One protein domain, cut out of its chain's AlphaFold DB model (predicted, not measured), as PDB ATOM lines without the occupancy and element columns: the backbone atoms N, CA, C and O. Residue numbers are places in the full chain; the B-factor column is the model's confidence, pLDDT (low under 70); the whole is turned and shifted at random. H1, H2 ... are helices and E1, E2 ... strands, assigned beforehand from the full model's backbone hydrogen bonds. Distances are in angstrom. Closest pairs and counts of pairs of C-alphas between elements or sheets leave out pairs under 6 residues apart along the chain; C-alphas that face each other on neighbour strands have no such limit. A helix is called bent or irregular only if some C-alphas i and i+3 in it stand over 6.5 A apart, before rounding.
ATOM      1  N   TRP A  13     -57.253   0.963 -38.759       87.75
ATOM      2  CA  TRP A  13     -56.729   0.528 -37.473       87.75
ATOM      3  C   TRP A  13     -56.301  -0.935 -37.544       87.75
ATOM      4  O   TRP A  13     -57.034  -1.776 -38.061       87.75
ATOM      5  N   PHE A  14     -55.137  -1.246 -36.989       86.50
ATOM      6  CA  PHE A  14     -54.648  -2.611 -36.841       86.50
ATOM      7  C   PHE A  14     -54.025  -2.820 -35.457       86.50
ATOM      8  O   PHE A  14     -53.605  -1.871 -34.797       86.50
ATOM      9  N   CYS A  15     -53.959  -4.072 -35.011       85.50
ATOM     10  CA  CYS A  15     -53.188  -4.466 -33.833       85.50
ATOM     11  C   CYS A  15     -51.900  -5.156 -34.311       85.50
ATOM     12  O   CYS A  15     -51.999  -6.072 -35.137       85.50
ATOM     13  N   PRO A  16     -50.702  -4.747 -33.850       83.69
ATOM     14  CA  PRO A  16     -49.474  -5.467 -34.167       83.69
ATOM     15  C   PRO A  16     -49.580  -6.926 -33.706       83.69
ATOM     16  O   PRO A  16     -49.880  -7.191 -32.546       83.69
ATOM     17  N   VAL A  17     -49.312  -7.881 -34.604       81.50
ATOM     18  CA  VAL A  17     -49.466  -9.327 -34.324       81.50
ATOM     19  C   VAL A  17     -48.664  -9.753 -33.090       81.50
ATOM     20  O   VAL A  17     -49.103 -10.574 -32.288       81.50
ATOM     21  N   GLU A  18     -47.500  -9.140 -32.912       81.25
ATOM     22  CA  GLU A  18     -46.571  -9.387 -31.815       81.25
ATOM     23  C   GLU A  18     -47.071  -8.901 -30.441       81.25
ATOM     24  O   GLU A  18     -46.494  -9.290 -29.427       81.25
ATOM     25  N   CYS A  19     -48.145  -8.101 -30.380       82.94
ATOM     26  CA  CYS A  19     -48.811  -7.740 -29.124       82.94
ATOM     27  C   CYS A  19     -49.581  -8.917 -28.505       82.94
ATOM     28  O   CYS A  19     -49.862  -8.898 -27.309       82.94
ATOM     29  N   GLY A  20     -49.921  -9.947 -29.289       80.94
ATOM     30  CA  GLY A  20     -50.745 -11.059 -28.819       80.94
ATOM     31  C   GLY A  20     -52.176 -10.634 -28.463       80.94
ATOM     32  O   GLY A  20     -52.687  -9.625 -28.948       80.94
ATOM     33  N   LYS A  21     -52.858 -11.440 -27.640       81.75
ATOM     34  CA  LYS A  21     -54.205 -11.106 -27.152       81.75
ATOM     35  C   LYS A  21     -54.100 -10.178 -25.933       81.75
ATOM     36  O   LYS A  21     -53.441 -10.575 -24.970       81.75
ATOM     37  N   PRO A  22     -54.772  -9.013 -25.933       79.75
ATOM     38  CA  PRO A  22     -54.815  -8.130 -24.772       79.75
ATOM     39  C   PRO A  22     -55.397  -8.833 -23.541       79.75
ATOM     40  O   PRO A  22     -56.286  -9.685 -23.657       79.75
ATOM     41  N   ILE A  23     -54.940  -8.439 -22.350       86.25
ATOM     42  CA  ILE A  23     -55.547  -8.878 -21.087       86.25
ATOM     43  C   ILE A  23     -56.964  -8.291 -21.005       86.25
ATOM     44  O   ILE A  23     -57.198  -7.143 -21.393       86.25
ATOM     45  N   LYS A  24     -57.937  -9.063 -20.508       88.31
ATOM     46  CA  LYS A  24     -59.324  -8.592 -20.379       88.31
ATOM     47  C   LYS A  24     -59.376  -7.344 -19.488       88.31
ATOM     48  O   LYS A  24     -58.932  -7.395 -18.347       88.31
ATOM     49  N   GLY A  25     -59.950  -6.258 -20.008       88.44
ATOM     50  CA  GLY A  25     -60.035  -4.974 -19.303       88.44
ATOM     51  C   GLY A  25     -58.788  -4.092 -19.423       88.44
ATOM     52  O   GLY A  25     -58.701  -3.101 -18.707       88.44
ATOM     53  N   SER A  26     -57.835  -4.429 -20.303       89.94
ATOM     54  CA  SER A  26     -56.686  -3.555 -20.579       89.94
ATOM     55  C   SER A  26     -57.149  -2.188 -21.099       89.94
ATOM     56  O   SER A  26     -58.051  -2.145 -21.940       89.94
ATOM     57  N   PRO A  27     -56.523  -1.077 -20.672       90.88
ATOM     58  CA  PRO A  27     -56.747   0.224 -21.289       90.88
ATOM     59  C   PRO A  27     -56.347   0.209 -22.772       90.88
ATOM     60  O   PRO A  27     -55.415  -0.492 -23.175       90.88
ATOM     61  N   VAL A  28     -57.046   0.993 -23.593       91.62
ATOM     62  CA  VAL A  28     -56.757   1.103 -25.029       91.62
ATOM     63  C   VAL A  28     -55.624   2.101 -25.250       91.62
ATOM     64  O   VAL A  28     -55.702   3.239 -24.795       91.62
ATOM     65  N   LEU A  29     -54.597   1.696 -26.000       91.25
ATOM     66  CA  LEU A  29     -53.550   2.592 -26.486       91.25
ATOM     67  C   LEU A  29     -53.752   2.837 -27.981       91.25
ATOM     68  O   LEU A  29     -53.538   1.935 -28.793       91.25
ATOM     69  N   LEU A  30     -54.130   4.063 -28.341       90.38
ATOM     70  CA  LEU A  30     -54.212   4.504 -29.731       90.38
ATOM     71  C   LEU A  30     -52.870   5.100 -30.163       90.38
ATOM     72  O   LEU A  30     -52.471   6.163 -29.695       90.38
ATOM     73  N   PHE A  31     -52.178   4.423 -31.072       87.12
ATOM     74  CA  PHE A  31     -50.951   4.922 -31.678       87.12
ATOM     75  C   PHE A  31     -51.263   5.610 -33.011       87.12
ATOM     76  O   PHE A  31     -51.754   4.973 -33.950       87.12
ATOM     77  N   LEU A  32     -50.969   6.910 -33.088       83.44
ATOM     78  CA  LEU A  32     -51.117   7.716 -34.298       83.44
ATOM     79  C   LEU A  32     -49.769   7.788 -35.029       83.44
ATOM     80  O   LEU A  32     -48.776   8.173 -34.408       83.44
ATOM     81  N   PRO A  33     -49.711   7.377 -36.308       71.38
ATOM     82  CA  PRO A  33     -48.468   7.050 -36.971       71.38
ATOM     83  C   PRO A  33     -47.657   8.257 -37.397       71.38
ATOM     84  O   PRO A  33     -48.035   9.428 -37.296       71.38
ATOM     85  N   GLY A  34     -46.499   7.866 -37.911       66.81
ATOM     86  CA  GLY A  34     -45.455   8.694 -38.411       66.81
ATOM     87  C   GLY A  34     -45.668   9.282 -39.806       66.81
ATOM     88  O   GLY A  34     -46.682   9.044 -40.446       66.81
ATOM     89  N   LYS A  35     -44.706  10.071 -40.298       60.56
ATOM     90  CA  LYS A  35     -44.654  10.660 -41.650       60.56
ATOM     91  C   LYS A  35     -44.569   9.520 -42.661       60.56
ATOM     92  O   LYS A  35     -44.993   9.655 -43.808       60.56
ATOM     93  N   ASP A  36     -44.012   8.408 -42.189       59.84
ATOM     94  CA  ASP A  36     -43.998   7.104 -42.813       59.84
ATOM     95  C   ASP A  36     -45.395   6.467 -42.934       59.84
ATOM     96  O   ASP A  36     -45.542   5.545 -43.726       59.84
ATOM     97  N   GLY A  37     -46.404   6.923 -42.179       61.03
ATOM     98  CA  GLY A  37     -47.781   6.412 -42.150       61.03
ATOM     99  C   GLY A  37     -47.909   4.966 -41.662       61.03
ATOM    100  O   GLY A  37     -49.003   4.412 -41.571       61.03
ATOM    101  N   THR A  38     -46.790   4.328 -41.332       64.50
ATOM    102  CA  THR A  38     -46.663   2.866 -41.297       64.50
ATOM    103  C   THR A  38     -46.570   2.313 -39.881       64.50
ATOM    104  O   THR A  38     -46.798   1.122 -39.678       64.50
ATOM    105  N   GLY A  39     -46.306   3.169 -38.892       62.59
ATOM    106  CA  GLY A  39     -46.309   2.788 -37.482       62.59
ATOM    107  C   GLY A  39     -44.991   2.203 -36.971       62.59
ATOM    108  O   GLY A  39     -44.964   1.617 -35.886       62.59
ATOM    109  N   TRP A  40     -43.884   2.385 -37.704       66.31
ATOM    110  CA  TRP A  40     -42.570   1.859 -37.306       66.31
ATOM    111  C   TRP A  40     -42.057   2.441 -35.992       66.31
ATOM    112  O   TRP A  40     -41.334   1.754 -35.272       66.31
ATOM    113  N   GLY A  41     -42.492   3.649 -35.620       65.44
ATOM    114  CA  GLY A  41     -42.191   4.239 -34.312       65.44
ATOM    115  C   GLY A  41     -42.602   3.357 -33.121       65.44
ATOM    116  O   GLY A  41     -42.007   3.453 -32.047       65.44
ATOM    117  N   LEU A  42     -43.561   2.442 -33.310       70.38
ATOM    118  CA  LEU A  42     -43.992   1.502 -32.279       70.38
ATOM    119  C   LEU A  42     -43.248   0.158 -32.317       70.38
ATOM    120  O   LEU A  42     -43.356  -0.616 -31.370       70.38
ATOM    121  N   VAL A  43     -42.475  -0.150 -33.364       73.00
ATOM    122  CA  VAL A  43     -41.861  -1.481 -33.560       73.00
ATOM    123  C   VAL A  43     -40.972  -1.897 -32.387       73.00
ATOM    124  O   VAL A  43     -40.992  -3.056 -31.984       73.00
ATOM    125  N   LEU A  44     -40.251  -0.952 -31.782       73.31
ATOM    126  CA  LEU A  44     -39.388  -1.240 -30.632       73.31
ATOM    127  C   LEU A  44     -40.158  -1.422 -29.312       73.31
ATOM    128  O   LEU A  44     -39.615  -2.000 -28.373       73.31
ATOM    129  N   HIS A  45     -41.412  -0.966 -29.229       79.56
ATOM    130  CA  HIS A  45     -42.172  -0.895 -27.974       79.56
ATOM    131  C   HIS A  45     -43.465  -1.719 -27.972       79.56
ATOM    132  O   HIS A  45     -44.034  -1.950 -26.902       79.56
ATOM    133  N   HIS A  46     -43.950  -2.196 -29.124       79.31
ATOM    134  CA  HIS A  46     -45.258  -2.852 -29.208       79.31
ATOM    135  C   HIS A  46     -45.341  -4.092 -28.301       79.31
ATOM    136  O   HIS A  46     -46.385  -4.331 -27.708       79.31
ATOM    137  N   LYS A  47     -44.243  -4.849 -28.109       81.75
ATOM    138  CA  LYS A  47     -44.263  -6.086 -27.301       81.75
ATOM    139  C   LYS A  47     -44.446  -5.785 -25.826       81.75
ATOM    140  O   LYS A  47     -45.153  -6.508 -25.135       81.75
ATOM    141  N   SER A  48     -43.777  -4.750 -25.324       85.12
ATOM    142  CA  SER A  48     -43.921  -4.330 -23.932       85.12
ATOM    143  C   SER A  48     -45.274  -3.672 -23.698       85.12
ATOM    144  O   SER A  48     -45.922  -3.975 -22.703       85.12
ATOM    145  N   LEU A  49     -45.727  -2.832 -24.631       87.00
ATOM    146  CA  LEU A  49     -47.004  -2.133 -24.515       87.00
ATOM    147  C   LEU A  49     -48.191  -3.095 -24.633       87.00
ATOM    148  O   LEU A  49     -49.116  -2.995 -23.838       87.00
ATOM    149  N   GLY A  50     -48.134  -4.086 -25.524       86.75
ATOM    150  CA  GLY A  50     -49.178  -5.105 -25.690       86.75
ATOM    151  C   GLY A  50     -49.403  -6.000 -24.466       86.75
ATOM    152  O   GLY A  50     -50.453  -6.623 -24.351       86.75
ATOM    153  N   LYS A  51     -48.459  -6.035 -23.512       86.50
ATOM    154  CA  LYS A  51     -48.650  -6.725 -22.223       86.50
ATOM    155  C   LYS A  51     -49.583  -5.976 -21.272       86.50
ATOM    156  O   LYS A  51     -50.081  -6.583 -20.331       86.50
ATOM    157  N   VAL A  52     -49.758  -4.672 -21.477       89.56
ATOM    158  CA  VAL A  52     -50.460  -3.768 -20.551       89.56
ATOM    159  C   VAL A  52     -51.673  -3.119 -21.217       89.56
ATOM    160  O   VAL A  52     -52.674  -2.871 -20.553       89.56
ATOM    161  N   PHE A  53     -51.594  -2.868 -22.523       90.50
ATOM    162  CA  PHE A  53     -52.589  -2.135 -23.293       90.50
ATOM    163  C   PHE A  53     -53.198  -2.986 -24.405       90.50
ATOM    164  O   PHE A  53     -52.525  -3.799 -25.044       90.50
ATOM    165  N   GLU A  54     -54.456  -2.698 -24.727       91.88
ATOM    166  CA  GLU A  54     -55.010  -3.025 -26.034       91.88
ATOM    167  C   GLU A  54     -54.461  -2.029 -27.066       91.88
ATOM    168  O   GLU A  54     -54.970  -0.919 -27.233       91.88
ATOM    169  N   VAL A  55     -53.377  -2.417 -27.738       90.31
ATOM    170  CA  VAL A  55     -52.681  -1.566 -28.708       90.31
ATOM    171  C   VAL A  55     -53.433  -1.536 -30.039       90.31
ATOM    172  O   VAL A  55     -53.588  -2.564 -30.700       90.31
ATOM    173  N   ARG A  56     -53.824  -0.340 -30.481       89.75
ATOM    174  CA  ARG A  56     -54.377  -0.090 -31.816       89.75
ATOM    175  C   ARG A  56     -53.543   0.967 -32.519       89.75
ATOM    176  O   ARG A  56     -53.413   2.089 -32.046       89.75
ATOM    177  N   CYS A  57     -52.985   0.607 -33.661       87.00
ATOM    178  CA  CYS A  57     -52.183   1.485 -34.497       87.00
ATOM    179  C   CYS A  57     -53.007   1.924 -35.693       87.00
ATOM    180  O   CYS A  57     -53.596   1.085 -36.378       87.00
ATOM    181  N   LEU A  58     -53.037   3.222 -35.961       85.56
ATOM    182  CA  LEU A  58     -53.540   3.712 -37.232       85.56
ATOM    183  C   LEU A  58     -52.448   3.501 -38.291       85.56
ATOM    184  O   LEU A  58     -51.289   3.846 -38.076       85.56
ATOM    185  N   HIS A  59     -52.813   2.902 -39.418       81.38
ATOM    186  CA  HIS A  59     -51.991   2.821 -40.617       81.38
ATOM    187  C   HIS A  59     -52.597   3.719 -41.691       81.38
ATOM    188  O   HIS A  59     -53.792   3.617 -41.986       81.38
ATOM    189  N   ILE A  60     -51.755   4.555 -42.285       75.00
ATOM    190  CA  ILE A  60     -52.084   5.452 -43.385       75.00
ATOM    191  C   ILE A  60     -51.165   5.078 -44.551       75.00
ATOM    192  O   ILE A  60     -49.946   5.235 -44.431       75.00
ATOM    193  N   PRO A  61     -51.706   4.569 -45.665       73.00
ATOM    194  CA  PRO A  61     -50.881   4.242 -46.815       73.00
ATOM    195  C   PRO A  61     -50.195   5.475 -47.398       73.00
ATOM    196  O   PRO A  61     -50.717   6.586 -47.377       73.00
ATOM    197  N   VAL A  62     -49.012   5.268 -47.976       64.38
ATOM    198  CA  VAL A  62     -48.130   6.358 -48.432       64.38
ATOM    199  C   VAL A  62     -48.773   7.230 -49.519       64.38
ATOM    200  O   VAL A  62     -48.466   8.424 -49.598       64.38
ATOM    201  N   ASN A  63     -49.645   6.625 -50.330       63.84
ATOM    202  CA  ASN A  63     -50.332   7.244 -51.464       63.84
ATOM    203  C   ASN A  63     -51.736   7.763 -51.136       63.84
ATOM    204  O   ASN A  63     -52.389   8.302 -52.034       63.84
ATOM    205  N   ASP A  64     -52.204   7.597 -49.895       65.56
ATOM    206  CA  ASP A  64     -53.422   8.270 -49.460       65.56
ATOM    207  C   ASP A  64     -53.220   9.794 -49.603       65.56
ATOM    208  O   ASP A  64     -52.090  10.300 -49.575       65.56
ATOM    209  N   ARG A  65     -54.308  10.514 -49.889       62.44
ATOM    210  CA  ARG A  65     -54.329  11.987 -49.973       62.44
ATOM    211  C   ARG A  65     -55.550  12.567 -49.265       62.44
ATOM    212  O   ARG A  65     -55.995  13.677 -49.580       62.44
ATOM    213  N   THR A  66     -56.176  11.796 -48.381       63.12
ATOM    214  CA  THR A  66     -57.363  12.251 -47.668       63.12
ATOM    215  C   THR A  66     -56.973  13.372 -46.701       63.12
ATOM    216  O   THR A  66     -55.959  13.286 -46.011       63.12
ATOM    217  N   PRO A  67     -57.774  14.449 -46.583       52.62
ATOM    218  CA  PRO A  67     -57.467  15.558 -45.669       52.62
ATOM    219  C   PRO A  67     -57.371  15.167 -44.183       52.62
ATOM    220  O   PRO A  67     -57.027  16.007 -43.357       52.62
ATOM    221  N   LEU A  68     -57.704  13.918 -43.839       46.03
ATOM    222  CA  LEU A  68     -57.627  13.356 -42.492       46.03
ATOM    223  C   LEU A  68     -56.188  12.978 -42.078       46.03
ATOM    224  O   LEU A  68     -55.972  12.520 -40.957       46.03
ATOM    225  N   GLU A  69     -55.211  13.119 -42.976       47.81
ATOM    226  CA  GLU A  69     -53.881  12.553 -42.792       47.81
ATOM    227  C   GLU A  69     -53.019  13.262 -41.772       47.81
ATOM    228  O   GLU A  69     -52.626  14.422 -41.902       47.81
ATOM    229  N   VAL A  70     -52.621  12.483 -40.783       44.84
ATOM    230  CA  VAL A  70     -51.675  12.902 -39.780       44.84
ATOM    231  C   VAL A  70     -50.593  11.839 -39.680       44.84
ATOM    232  O   VAL A  70     -50.866  10.709 -39.280       44.84
ATOM    233  N   GLY A  71     -49.365  12.233 -40.020       37.50
ATOM    234  CA  GLY A  71     -48.173  11.401 -39.932       37.50
ATOM    235  C   GLY A  71     -46.947  12.126 -39.344       37.50
ATOM    236  O   GLY A  71     -46.621  13.199 -39.826       37.50
ATOM    237  N   ASP A  72     -46.303  11.526 -38.323       38.38
ATOM    238  CA  ASP A  72     -45.079  11.818 -37.496       38.38
ATOM    239  C   ASP A  72     -44.811  13.252 -37.241       38.38
ATOM    240  O   ASP A  72     -44.629  14.068 -38.141       38.38
ATOM    241  N   SER A  73     -44.675  13.501 -35.948       55.66
ATOM    242  CA  SER A  73     -44.728  14.814 -35.365       55.66
ATOM    243  C   SER A  73     -46.112  15.455 -35.565       55.66
ATOM    244  O   SER A  73     -46.697  15.937 -34.596       55.66
ATOM    245  N   MET A  74     -46.746  15.326 -36.742       67.38
ATOM    246  CA  MET A  74     -48.162  15.655 -36.922       67.38
ATOM    247  C   MET A  74     -49.067  14.772 -36.057       67.38
ATOM    248  O   MET A  74     -50.113  15.260 -35.638       67.38
ATOM    249  N   GLY A  75     -48.684  13.514 -35.771       75.94
ATOM    250  CA  GLY A  75     -49.415  12.605 -34.865       75.94
ATOM    251  C   GLY A  75     -49.822  13.300 -33.569       75.94
ATOM    252  O   GLY A  75     -50.956  13.170 -33.113       75.94
ATOM    253  N   GLY A  76     -48.923  14.148 -33.057       85.94
ATOM    254  CA  GLY A  76     -49.208  15.008 -31.921       85.94
ATOM    255  C   GLY A  76     -50.243  16.096 -32.210       85.94
ATOM    256  O   GLY A  76     -51.155  16.273 -31.415       85.94
ATOM    257  N   CYS A  77     -50.180  16.778 -33.359       89.25
ATOM    258  CA  CYS A  77     -51.210  17.739 -33.773       89.25
ATOM    259  C   CYS A  77     -52.606  17.102 -33.884       89.25
ATOM    260  O   CYS A  77     -53.577  17.723 -33.459       89.25
ATOM    261  N   LEU A  78     -52.733  15.871 -34.403       87.25
ATOM    262  CA  LEU A  78     -54.031  15.174 -34.413       87.25
ATOM    263  C   LEU A  78     -54.465  14.749 -33.028       87.25
ATOM    264  O   LEU A  78     -55.631  14.916 -32.708       87.25
ATOM    265  N   ALA A  79     -53.556  14.203 -32.220       90.38
ATOM    266  CA  ALA A  79     -53.869  13.829 -30.847       90.38
ATOM    267  C   ALA A  79     -54.430  15.034 -30.077       90.38
ATOM    268  O   ALA A  79     -55.475  14.929 -29.438       90.38
ATOM    269  N   LEU A  80     -53.793  16.198 -30.231       92.44
ATOM    270  CA  LEU A  80     -54.245  17.468 -29.666       92.44
ATOM    271  C   LEU A  80     -55.596  17.909 -30.246       92.44
ATOM    272  O   LEU A  80     -56.487  18.282 -29.491       92.44
ATOM    273  N   ALA A  81     -55.791  17.822 -31.565       92.06
ATOM    274  CA  ALA A  81     -57.066  18.154 -32.205       92.06
ATOM    275  C   ALA A  81     -58.213  17.237 -31.743       92.06
ATOM    276  O   ALA A  81     -59.321  17.706 -31.490       92.06
ATOM    277  N   VAL A  82     -57.958  15.933 -31.616       91.50
ATOM    278  CA  VAL A  82     -58.919  14.950 -31.108       91.50
ATOM    279  C   VAL A  82     -59.252  15.259 -29.655       91.50
ATOM    280  O   VAL A  82     -60.433  15.310 -29.323       91.50
ATOM    281  N   ALA A  83     -58.255  15.528 -28.811       93.44
ATOM    282  CA  ALA A  83     -58.490  15.883 -27.416       93.44
ATOM    283  C   ALA A  83     -59.297  17.181 -27.276       93.44
ATOM    284  O   ALA A  83     -60.292  17.207 -26.558       93.44
ATOM    285  N   ALA A  84     -58.950  18.221 -28.040       94.12
ATOM    286  CA  ALA A  84     -59.667  19.495 -28.027       94.12
ATOM    287  C   ALA A  84     -61.131  19.364 -28.477       94.12
ATOM    288  O   ALA A  84     -62.008  20.066 -27.982       94.12
ATOM    289  N   ARG A  85     -61.416  18.461 -29.424       94.31
ATOM    290  CA  ARG A  85     -62.783  18.198 -29.904       94.31
ATOM    291  C   ARG A  85     -63.584  17.269 -28.996       94.31
ATOM    292  O   ARG A  85     -64.794  17.173 -29.171       94.31
ATOM    293  N   ASN A  86     -62.929  16.584 -28.061       94.06
ATOM    294  CA  ASN A  86     -63.553  15.618 -27.165       94.06
ATOM    295  C   ASN A  86     -63.160  15.887 -25.697       94.06
ATOM    296  O   ASN A  86     -62.634  14.990 -25.039       94.06
ATOM    297  N   PRO A  87     -63.431  17.092 -25.153       92.12
ATOM    298  CA  PRO A  87     -62.932  17.512 -23.837       92.12
ATOM    299  C   PRO A  87     -63.544  16.747 -22.651       92.12
ATOM    300  O   PRO A  87     -63.103  16.920 -21.518       92.12
ATOM    301  N   THR A  88     -64.583  15.943 -22.894       92.81
ATOM    302  CA  THR A  88     -65.261  15.111 -21.889       92.81
ATOM    303  C   THR A  88     -64.763  13.668 -21.865       92.81
ATOM    304  O   THR A  88     -65.132  12.923 -20.958       92.81
ATOM    305  N   ILE A  89     -63.969  13.250 -22.856       91.88
ATOM    306  CA  ILE A  89     -63.355  11.923 -22.865       91.88
ATOM    307  C   ILE A  89     -62.086  11.996 -22.019       91.88
ATOM    308  O   ILE A  89     -61.245  12.866 -22.236       91.88
ATOM    309  N   ASP A  90     -61.950  11.064 -21.080       90.25
ATOM    310  CA  ASP A  90     -60.750  10.909 -20.261       90.25
ATOM    311  C   ASP A  90     -59.596  10.376 -21.126       90.25
ATOM    312  O   ASP A  90     -59.458   9.173 -21.366       90.25
ATOM    313  N   LEU A  91     -58.838  11.305 -21.708       92.31
ATOM    314  CA  LEU A  91     -57.698  11.036 -22.572       92.31
ATOM    315  C   LEU A  91     -56.403  11.387 -21.845       92.31
ATOM    316  O   LEU A  91     -56.284  12.442 -21.228       92.31
ATOM    317  N   VAL A  92     -55.395  10.538 -22.033       93.12
ATOM    318  CA  VAL A  92     -54.001  10.828 -21.690       93.12
ATOM    319  C   VAL A  92     -53.198  10.850 -22.982       93.12
ATOM    320  O   VAL A  92     -53.243   9.903 -23.773       93.12
ATOM    321  N   LEU A  93     -52.474  11.939 -23.221       93.00
ATOM    322  CA  LEU A  93     -51.686  12.146 -24.428       93.00
ATOM    323  C   LEU A  93     -50.200  11.956 -24.136       93.00
ATOM    324  O   LEU A  93     -49.647  12.572 -23.230       93.00
ATOM    325  N   VAL A  94     -49.524  11.165 -24.968       91.88
ATOM    326  CA  VAL A  94     -48.059  11.085 -24.999       91.88
ATOM    327  C   VAL A  94     -47.588  11.597 -26.354       91.88
ATOM    328  O   VAL A  94     -47.781  10.948 -27.381       91.88
ATOM    329  N   LEU A  95     -46.995  12.788 -26.368       90.69
ATOM    330  CA  LEU A  95     -46.574  13.488 -27.574       90.69
ATOM    331  C   LEU A  95     -45.065  13.341 -27.758       90.69
ATOM    332  O   LEU A  95     -44.291  13.927 -27.011       90.69
ATOM    333  N   SER A  96     -44.637  12.592 -28.772       87.62
ATOM    334  CA  SER A  96     -43.223  12.496 -29.150       87.62
ATOM    335  C   SER A  96     -42.913  13.509 -30.246       87.62
ATOM    336  O   SER A  96     -43.456  13.391 -31.343       87.62
ATOM    337  N   ASN A  97     -42.071  14.502 -29.938       87.50
ATOM    338  CA  ASN A  97     -41.706  15.616 -30.819       87.50
ATOM    339  C   ASN A  97     -42.919  16.172 -31.590       87.50
ATOM    340  O   ASN A  97     -42.966  15.979 -32.799       87.50
ATOM    341  N   PRO A  98     -43.938  16.788 -30.963       89.12
ATOM    342  CA  PRO A  98     -45.123  17.249 -31.693       89.12
ATOM    343  C   PRO A  98     -44.797  18.355 -32.717       89.12
ATOM    344  O   PRO A  98     -44.003  19.256 -32.453       89.12
ATOM    345  N   ALA A  99     -45.455  18.326 -33.881       88.38
ATOM    346  CA  ALA A  99     -45.224  19.252 -35.002       88.38
ATOM    347  C   ALA A  99     -45.924  20.599 -34.805       88.38
ATOM    348  O   ALA A  99     -46.052  21.383 -35.742       88.38
ATOM    349  N   THR A 100     -46.395  20.904 -33.605       90.94
ATOM    350  CA  THR A 100     -47.101  22.150 -33.297       90.94
ATOM    351  C   THR A 100     -46.212  23.388 -33.502       90.94
ATOM    352  O   THR A 100     -46.729  24.474 -33.764       90.94
ATOM    353  N   SER A 101     -44.883  23.226 -33.548       89.88
ATOM    354  CA  SER A 101     -43.915  24.246 -33.981       89.88
ATOM    355  C   SER A 101     -43.554  24.211 -35.472       89.88
ATOM    356  O   SER A 101     -42.523  24.772 -35.844       89.88
ATOM    357  N   PHE A 102     -44.330  23.564 -36.350       87.62
ATOM    358  CA  PHE A 102     -43.946  23.389 -37.761       87.62
ATOM    359  C   PHE A 102     -43.640  24.714 -38.479       87.62
ATOM    360  O   PHE A 102     -42.728  24.776 -39.302       87.62
ATOM    361  N   GLY A 103     -44.314  25.810 -38.111       84.06
ATOM    362  CA  GLY A 103     -44.019  27.151 -38.635       84.06
ATOM    363  C   GLY A 103     -42.593  27.658 -38.357       84.06
ATOM    364  O   GLY A 103     -42.132  28.563 -39.045       84.06
ATOM    365  N   LYS A 104     -41.882  27.064 -37.390       83.81
ATOM    366  CA  LYS A 104     -40.478  27.346 -37.043       83.81
ATOM    367  C   LYS A 104     -39.509  26.259 -37.539       83.81
ATOM    368  O   LYS A 104     -38.337  26.276 -37.175       83.81
ATOM    369  N   SER A 105     -39.986  25.291 -38.324       80.12
ATOM    370  CA  SER A 105     -39.160  24.208 -38.866       80.12
ATOM    371  C   SER A 105     -38.160  24.721 -39.902       80.12
ATOM    372  O   SER A 105     -38.466  25.619 -40.689       80.12
ATOM    373  N   ALA A 194     -54.104  22.792 -34.182       92.69
ATOM    374  CA  ALA A 194     -53.777  22.353 -32.828       92.69
ATOM    375  C   ALA A 194     -53.463  23.546 -31.912       92.69
ATOM    376  O   ALA A 194     -54.025  23.645 -30.826       92.69
ATOM    377  N   ASN A 195     -52.650  24.499 -32.383       94.19
ATOM    378  CA  ASN A 195     -52.291  25.697 -31.620       94.19
ATOM    379  C   ASN A 195     -53.493  26.576 -31.265       94.19
ATOM    380  O   ASN A 195     -53.559  27.089 -30.151       94.19
ATOM    381  N   SER A 196     -54.451  26.744 -32.179       95.31
ATOM    382  CA  SER A 196     -55.648  27.550 -31.906       95.31
ATOM    383  C   SER A 196     -56.619  26.890 -30.926       95.31
ATOM    384  O   SER A 196     -57.455  27.589 -30.364       95.31
ATOM    385  N   HIS A 197     -56.482  25.586 -30.664       95.25
ATOM    386  CA  HIS A 197     -57.393  24.816 -29.813       95.25
ATOM    387  C   HIS A 197     -56.745  24.258 -28.534       95.25
ATOM    388  O   HIS A 197     -57.412  23.529 -27.805       95.25
ATOM    389  N   LEU A 198     -55.486  24.605 -28.219       94.62
ATOM    390  CA  LEU A 198     -54.811  24.125 -26.998       94.62
ATOM    391  C   LEU A 198     -55.614  24.430 -25.725       94.62
ATOM    392  O   LEU A 198     -55.723  23.582 -24.849       94.62
ATOM    393  N   HIS A 199     -56.255  25.600 -25.677       94.31
ATOM    394  CA  HIS A 199     -57.090  26.045 -24.559       94.31
ATOM    395  C   HIS A 199     -58.311  25.149 -24.278       94.31
ATOM    396  O   HIS A 199     -58.908  25.255 -23.212       94.31
ATOM    397  N   ALA A 200     -58.723  24.311 -25.234       94.62
ATOM    398  CA  ALA A 200     -59.863  23.408 -25.098       94.62
ATOM    399  C   ALA A 200     -59.458  21.996 -24.630       94.62
ATOM    400  O   ALA A 200     -60.310  21.115 -24.519       94.62
ATOM    401  N   ILE A 201     -58.166  21.749 -24.398       93.94
ATOM    402  CA  ILE A 201     -57.640  20.430 -24.039       93.94
ATOM    403  C   ILE A 201     -57.627  20.275 -22.516       93.94
ATOM    404  O   ILE A 201     -56.863  20.941 -21.829       93.94
ATOM    405  N   ASN A 202     -58.429  19.333 -22.012       93.00
ATOM    406  CA  ASN A 202     -58.456  18.941 -20.593       93.00
ATOM    407  C   ASN A 202     -57.641  17.667 -20.294       93.00
ATOM    408  O   ASN A 202     -57.569  17.238 -19.147       93.00
ATOM    409  N   ALA A 203     -57.081  17.037 -21.329       93.06
ATOM    410  CA  ALA A 203     -56.323  15.795 -21.225       93.06
ATOM    411  C   ALA A 203     -54.991  16.002 -20.487       93.06
ATOM    412  O   ALA A 203     -54.340  17.033 -20.658       93.06
ATOM    413  N   GLU A 204     -54.535  14.993 -19.741       93.12
ATOM    414  CA  GLU A 204     -53.162  14.979 -19.227       93.12
ATOM    415  C   GLU A 204     -52.185  14.765 -20.393       93.12
ATOM    416  O   GLU A 204     -52.396  13.888 -21.233       93.12
ATOM    417  N   VAL A 205     -51.118  15.569 -20.470       93.12
ATOM    418  CA  VAL A 205     -50.184  15.552 -21.606       93.12
ATOM    419  C   VAL A 205     -48.743  15.358 -21.140       93.12
ATOM    420  O   VAL A 205     -48.165  16.214 -20.476       93.12
ATOM    421  N   LEU A 206     -48.119  14.266 -21.581       93.00
ATOM    422  CA  LEU A 206     -46.680  14.037 -21.491       93.00
ATOM    423  C   LEU A 206     -46.014  14.382 -22.826       93.00
ATOM    424  O   LEU A 206     -46.288  13.744 -23.842       93.00
ATOM    425  N   VAL A 207     -45.089  15.343 -22.829       92.44
ATOM    426  CA  VAL A 207     -44.308  15.700 -24.024       92.44
ATOM    427  C   VAL A 207     -42.893  15.126 -23.938       92.44
ATOM    428  O   VAL A 207     -42.118  15.464 -23.045       92.44
ATOM    429  N   LEU A 208     -42.533  14.284 -24.905       89.56
ATOM    430  CA  LEU A 208     -41.198  13.730 -25.101       89.56
ATOM    431  C   LEU A 208     -40.489  14.507 -26.212       89.56
ATOM    432  O   LEU A 208     -40.807  14.353 -27.388       89.56
ATOM    433  N   ALA A 209     -39.519  15.344 -25.838       89.44
ATOM    434  CA  ALA A 209     -38.738  16.139 -26.783       89.44
ATOM    435  C   ALA A 209     -37.299  15.638 -26.915       89.44
ATOM    436  O   ALA A 209     -36.511  15.664 -25.968       89.44
ATOM    437  N   SER A 210     -36.930  15.244 -28.130       82.88
ATOM    438  CA  SER A 210     -35.563  14.896 -28.490       82.88
ATOM    439  C   SER A 210     -34.730  16.154 -28.720       82.88
ATOM    440  O   SER A 210     -35.062  17.002 -29.544       82.88
ATOM    441  N   GLY A 211     -33.580  16.244 -28.049       78.00
ATOM    442  CA  GLY A 211     -32.573  17.269 -28.343       78.00
ATOM    443  C   GLY A 211     -31.791  17.032 -29.639       78.00
ATOM    444  O   GLY A 211     -30.946  17.851 -29.979       78.00
ATOM    445  N   LYS A 212     -32.044  15.916 -30.334       74.69
ATOM    446  CA  LYS A 212     -31.430  15.555 -31.622       74.69
ATOM    447  C   LYS A 212     -32.404  15.692 -32.796       74.69
ATOM    448  O   LYS A 212     -32.164  15.126 -33.859       74.69
ATOM    449  N   ASP A 213     -33.530  16.370 -32.588       73.12
ATOM    450  CA  ASP A 213     -34.448  16.691 -33.673       73.12
ATOM    451  C   ASP A 213     -33.856  17.816 -34.530       73.12
ATOM    452  O   ASP A 213     -33.726  18.954 -34.084       73.12
ATOM    453  N   ASN A 214     -33.445  17.471 -35.749       68.38
ATOM    454  CA  ASN A 214     -32.849  18.418 -36.694       68.38
ATOM    455  C   ASN A 214     -33.903  19.119 -37.566       68.38
ATOM    456  O   ASN A 214     -33.567  20.024 -38.328       68.38
ATOM    457  N   ILE A 215     -35.166  18.688 -37.493       74.12
ATOM    458  CA  ILE A 215     -36.250  19.185 -38.345       74.12
ATOM    459  C   ILE A 215     -37.096  20.209 -37.589       74.12
ATOM    460  O   ILE A 215     -37.494  21.237 -38.153       74.12
ATOM    461  N   LEU A 216     -37.389  19.924 -36.323       81.12
ATOM    462  CA  LEU A 216     -38.229  20.745 -35.466       81.12
ATOM    463  C   LEU A 216     -37.449  21.228 -34.247       81.12
ATOM    464  O   LEU A 216     -36.627  20.489 -33.707       81.12
ATOM    465  N   PRO A 217     -37.731  22.446 -33.753       87.12
ATOM    466  CA  PRO A 217     -37.168  22.941 -32.502       87.12
ATOM    467  C   PRO A 217     -37.839  22.267 -31.287       87.12
ATOM    468  O   PRO A 217     -38.430  22.927 -30.437       87.12
ATOM    469  N   SER A 218     -37.756  20.936 -31.197       87.69
ATOM    470  CA  SER A 218     -38.564  20.106 -30.291       87.69
ATOM    471  C   SER A 218     -38.361  20.428 -28.806       87.69
ATOM    472  O   SER A 218     -39.302  20.328 -28.021       87.69
ATOM    473  N   ARG A 219     -37.166  20.891 -28.400       89.69
ATOM    474  CA  ARG A 219     -36.907  21.333 -27.012       89.69
ATOM    475  C   ARG A 219     -37.657  22.616 -26.658       89.69
ATOM    476  O   ARG A 219     -38.284  22.682 -25.601       89.69
ATOM    477  N   ASP A 220     -37.579  23.620 -27.526       90.94
ATOM    478  CA  ASP A 220     -38.282  24.890 -27.327       90.94
ATOM    479  C   ASP A 220     -39.790  24.678 -27.408       90.94
ATOM    480  O   ASP A 220     -40.552  25.300 -26.669       90.94
ATOM    481  N   GLU A 221     -40.216  23.750 -28.265       92.88
ATOM    482  CA  GLU A 221     -41.618  23.416 -28.427       92.88
ATOM    483  C   GLU A 221     -42.213  22.733 -27.198       92.88
ATOM    484  O   GLU A 221     -43.272  23.148 -26.730       92.88
ATOM    485  N   ALA A 222     -41.519  21.757 -26.606       92.25
ATOM    486  CA  ALA A 222     -41.968  21.160 -25.350       92.25
ATOM    487  C   ALA A 222     -42.081  22.199 -24.229       92.25
ATOM    488  O   ALA A 222     -43.049  22.181 -23.472       92.25
ATOM    489  N   ARG A 223     -41.134  23.145 -24.151       92.69
ATOM    490  CA  ARG A 223     -41.211  24.243 -23.180       92.69
ATOM    491  C   ARG A 223     -42.415  25.147 -23.441       92.69
ATOM    492  O   ARG A 223     -43.074  25.538 -22.488       92.69
ATOM    493  N   ARG A 224     -42.705  25.474 -24.704       94.50
ATOM    494  CA  ARG A 224     -43.868  26.292 -25.062       94.50
ATOM    495  C   ARG A 224     -45.172  25.600 -24.670       94.50
ATOM    496  O   ARG A 224     -45.993  26.237 -24.019       94.50
ATOM    497  N   LEU A 225     -45.339  24.326 -25.036       92.44
ATOM    498  CA  LEU A 225     -46.536  23.538 -24.717       92.44
ATOM    499  C   LEU A 225     -46.742  23.375 -23.208       92.44
ATOM    500  O   LEU A 225     -47.873  23.427 -22.752       92.44
ATOM    501  N   TRP A 226     -45.661  23.250 -22.434       88.19
ATOM    502  CA  TRP A 226     -45.727  23.214 -20.969       88.19
ATOM    503  C   TRP A 226     -46.304  24.498 -20.351       88.19
ATOM    504  O   TRP A 226     -46.909  24.459 -19.286       88.19
ATOM    505  N   THR A 227     -46.090  25.642 -20.999       86.62
ATOM    506  CA  THR A 227     -46.563  26.957 -20.533       86.62
ATOM    507  C   THR A 227     -47.843  27.437 -21.227       86.62
ATOM    508  O   THR A 227     -48.211  28.594 -21.038       86.62
ATOM    509  N   SER A 228     -48.433  26.611 -22.100       81.50
ATOM    510  CA  SER A 228     -49.595  26.966 -22.934       81.50
ATOM    511  C   SER A 228     -50.920  26.815 -22.200       81.50
ATOM    512  O   SER A 228     -50.979  26.000 -21.258       81.50
TER     513      SER A 228
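AT A GLANCE: This is residues 13 to 105 and 194 to 228 of the 228 residues of the protein "Hydrolase_4 domain-containing protein" of Papaver somniferum (UniProt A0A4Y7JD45). The model has two lobes, each built on a small parallel sheet of two strands: one holds E3 and E4 with H2 packed on E3, H5 near E4, and H3 and H4 farther out; the other holds E1 and E2 with the short helix H1 and the unnamed residues 13 to 27. The long links 32 to 45 and 60 to 73 run loosely between H1, the strands E1 and E2, and H2. The printed part has 128 residues with five named helices and four named strands, in the order E1 H1 E2 H2 E3 H3 H4 E4 H5. The class is mixed, helices and strands, with under half of the residues in named elements. The whole is compact, with a radius of gyration of the C-alphas of 14.8 A and spans of 41 by 34 by 30 A.

HOW THE PARTS SIT: E3, residues 92 to 96, and E4, residues 204 to 208, are parallel neighbours at 15 degrees, with N 93 and O 204 2.8 A apart, within hydrogen-bond range. The closest C-alphas of E3 and H2, residues 74 to 85, are those of Leu 95 and Gly 76, 5.3 A apart. H5, residues 218 to 226, comes closest to E4 with the C-alphas of Ala 222 and Val 207, 6.1 A apart. H2 and H4, residues 194 to 200, touch, closest at the C-alphas of Ala 84 and Ala 200, 4.9 A apart, and run the same way at a shallow tilt of 33 degrees, only just short of steep. H2 touches H3, residues 99 to 104, with residues 74 to 77 alone, closest at the C-alphas of Met 74 and Ala 99, 5.0 A apart, at a steep tilt of 65 degrees, opposite ways. H3 and H5 only just touch, with 3 pairs of C-alphas within 8 A, the closest those of Ser 101 and Glu 221, 6.1 A apart. E1, residues 28 to 31, H1, residues 46 to 49, and E2, residues 54 to 59, form a strand-helix-strand unit, two parallel neighbour strands with a helix between them in the chain, and its crossover is right-handed. N 31 and O 56 are 2.8 A apart, within hydrogen-bond range. Residues 13 to 14 pair antiparallel with residues 57 to 58 of E2. E1 and E3 are apart. In H2 and H5 every O i to N i+4 pair is within hydrogen-bond range; H3 has 0 of 2, with 2 of 3 O i to N i+3 pairs, H4 has 1 of 3, with 2 of 4, and H1 is too short for an O i to N i+4 pair.

IN THESE COORDINATES: E1 begins at C-alpha 28, (-56.757, 1.103, -25.029), and H5 ends at C-alpha 226, (-45.727, 23.214, -20.969). From first to last C-alpha, H2 measures 16.4 A, E2 16.0 A, E4 13.4 A and E3 13.2 A. H3 and H4 are irregular: C-alphas 100 and 103 are 7.9 A apart, and C-alphas 196 and 199 are 7.6 A apart.

THE WHOLE: The C-alphas of Lys 24 and Lys 104, the two farthest apart, are 43.9 A apart. Residues 106 to 193 are not printed, and C-alphas 105 and 194 are 15.9 A apart across the cut. The links E1 to H1 and E2 to H2 are long. Mean pLDDT of the printed part is 82.4, and residues 34 to 41, 62 to 74 and 214 are under 70.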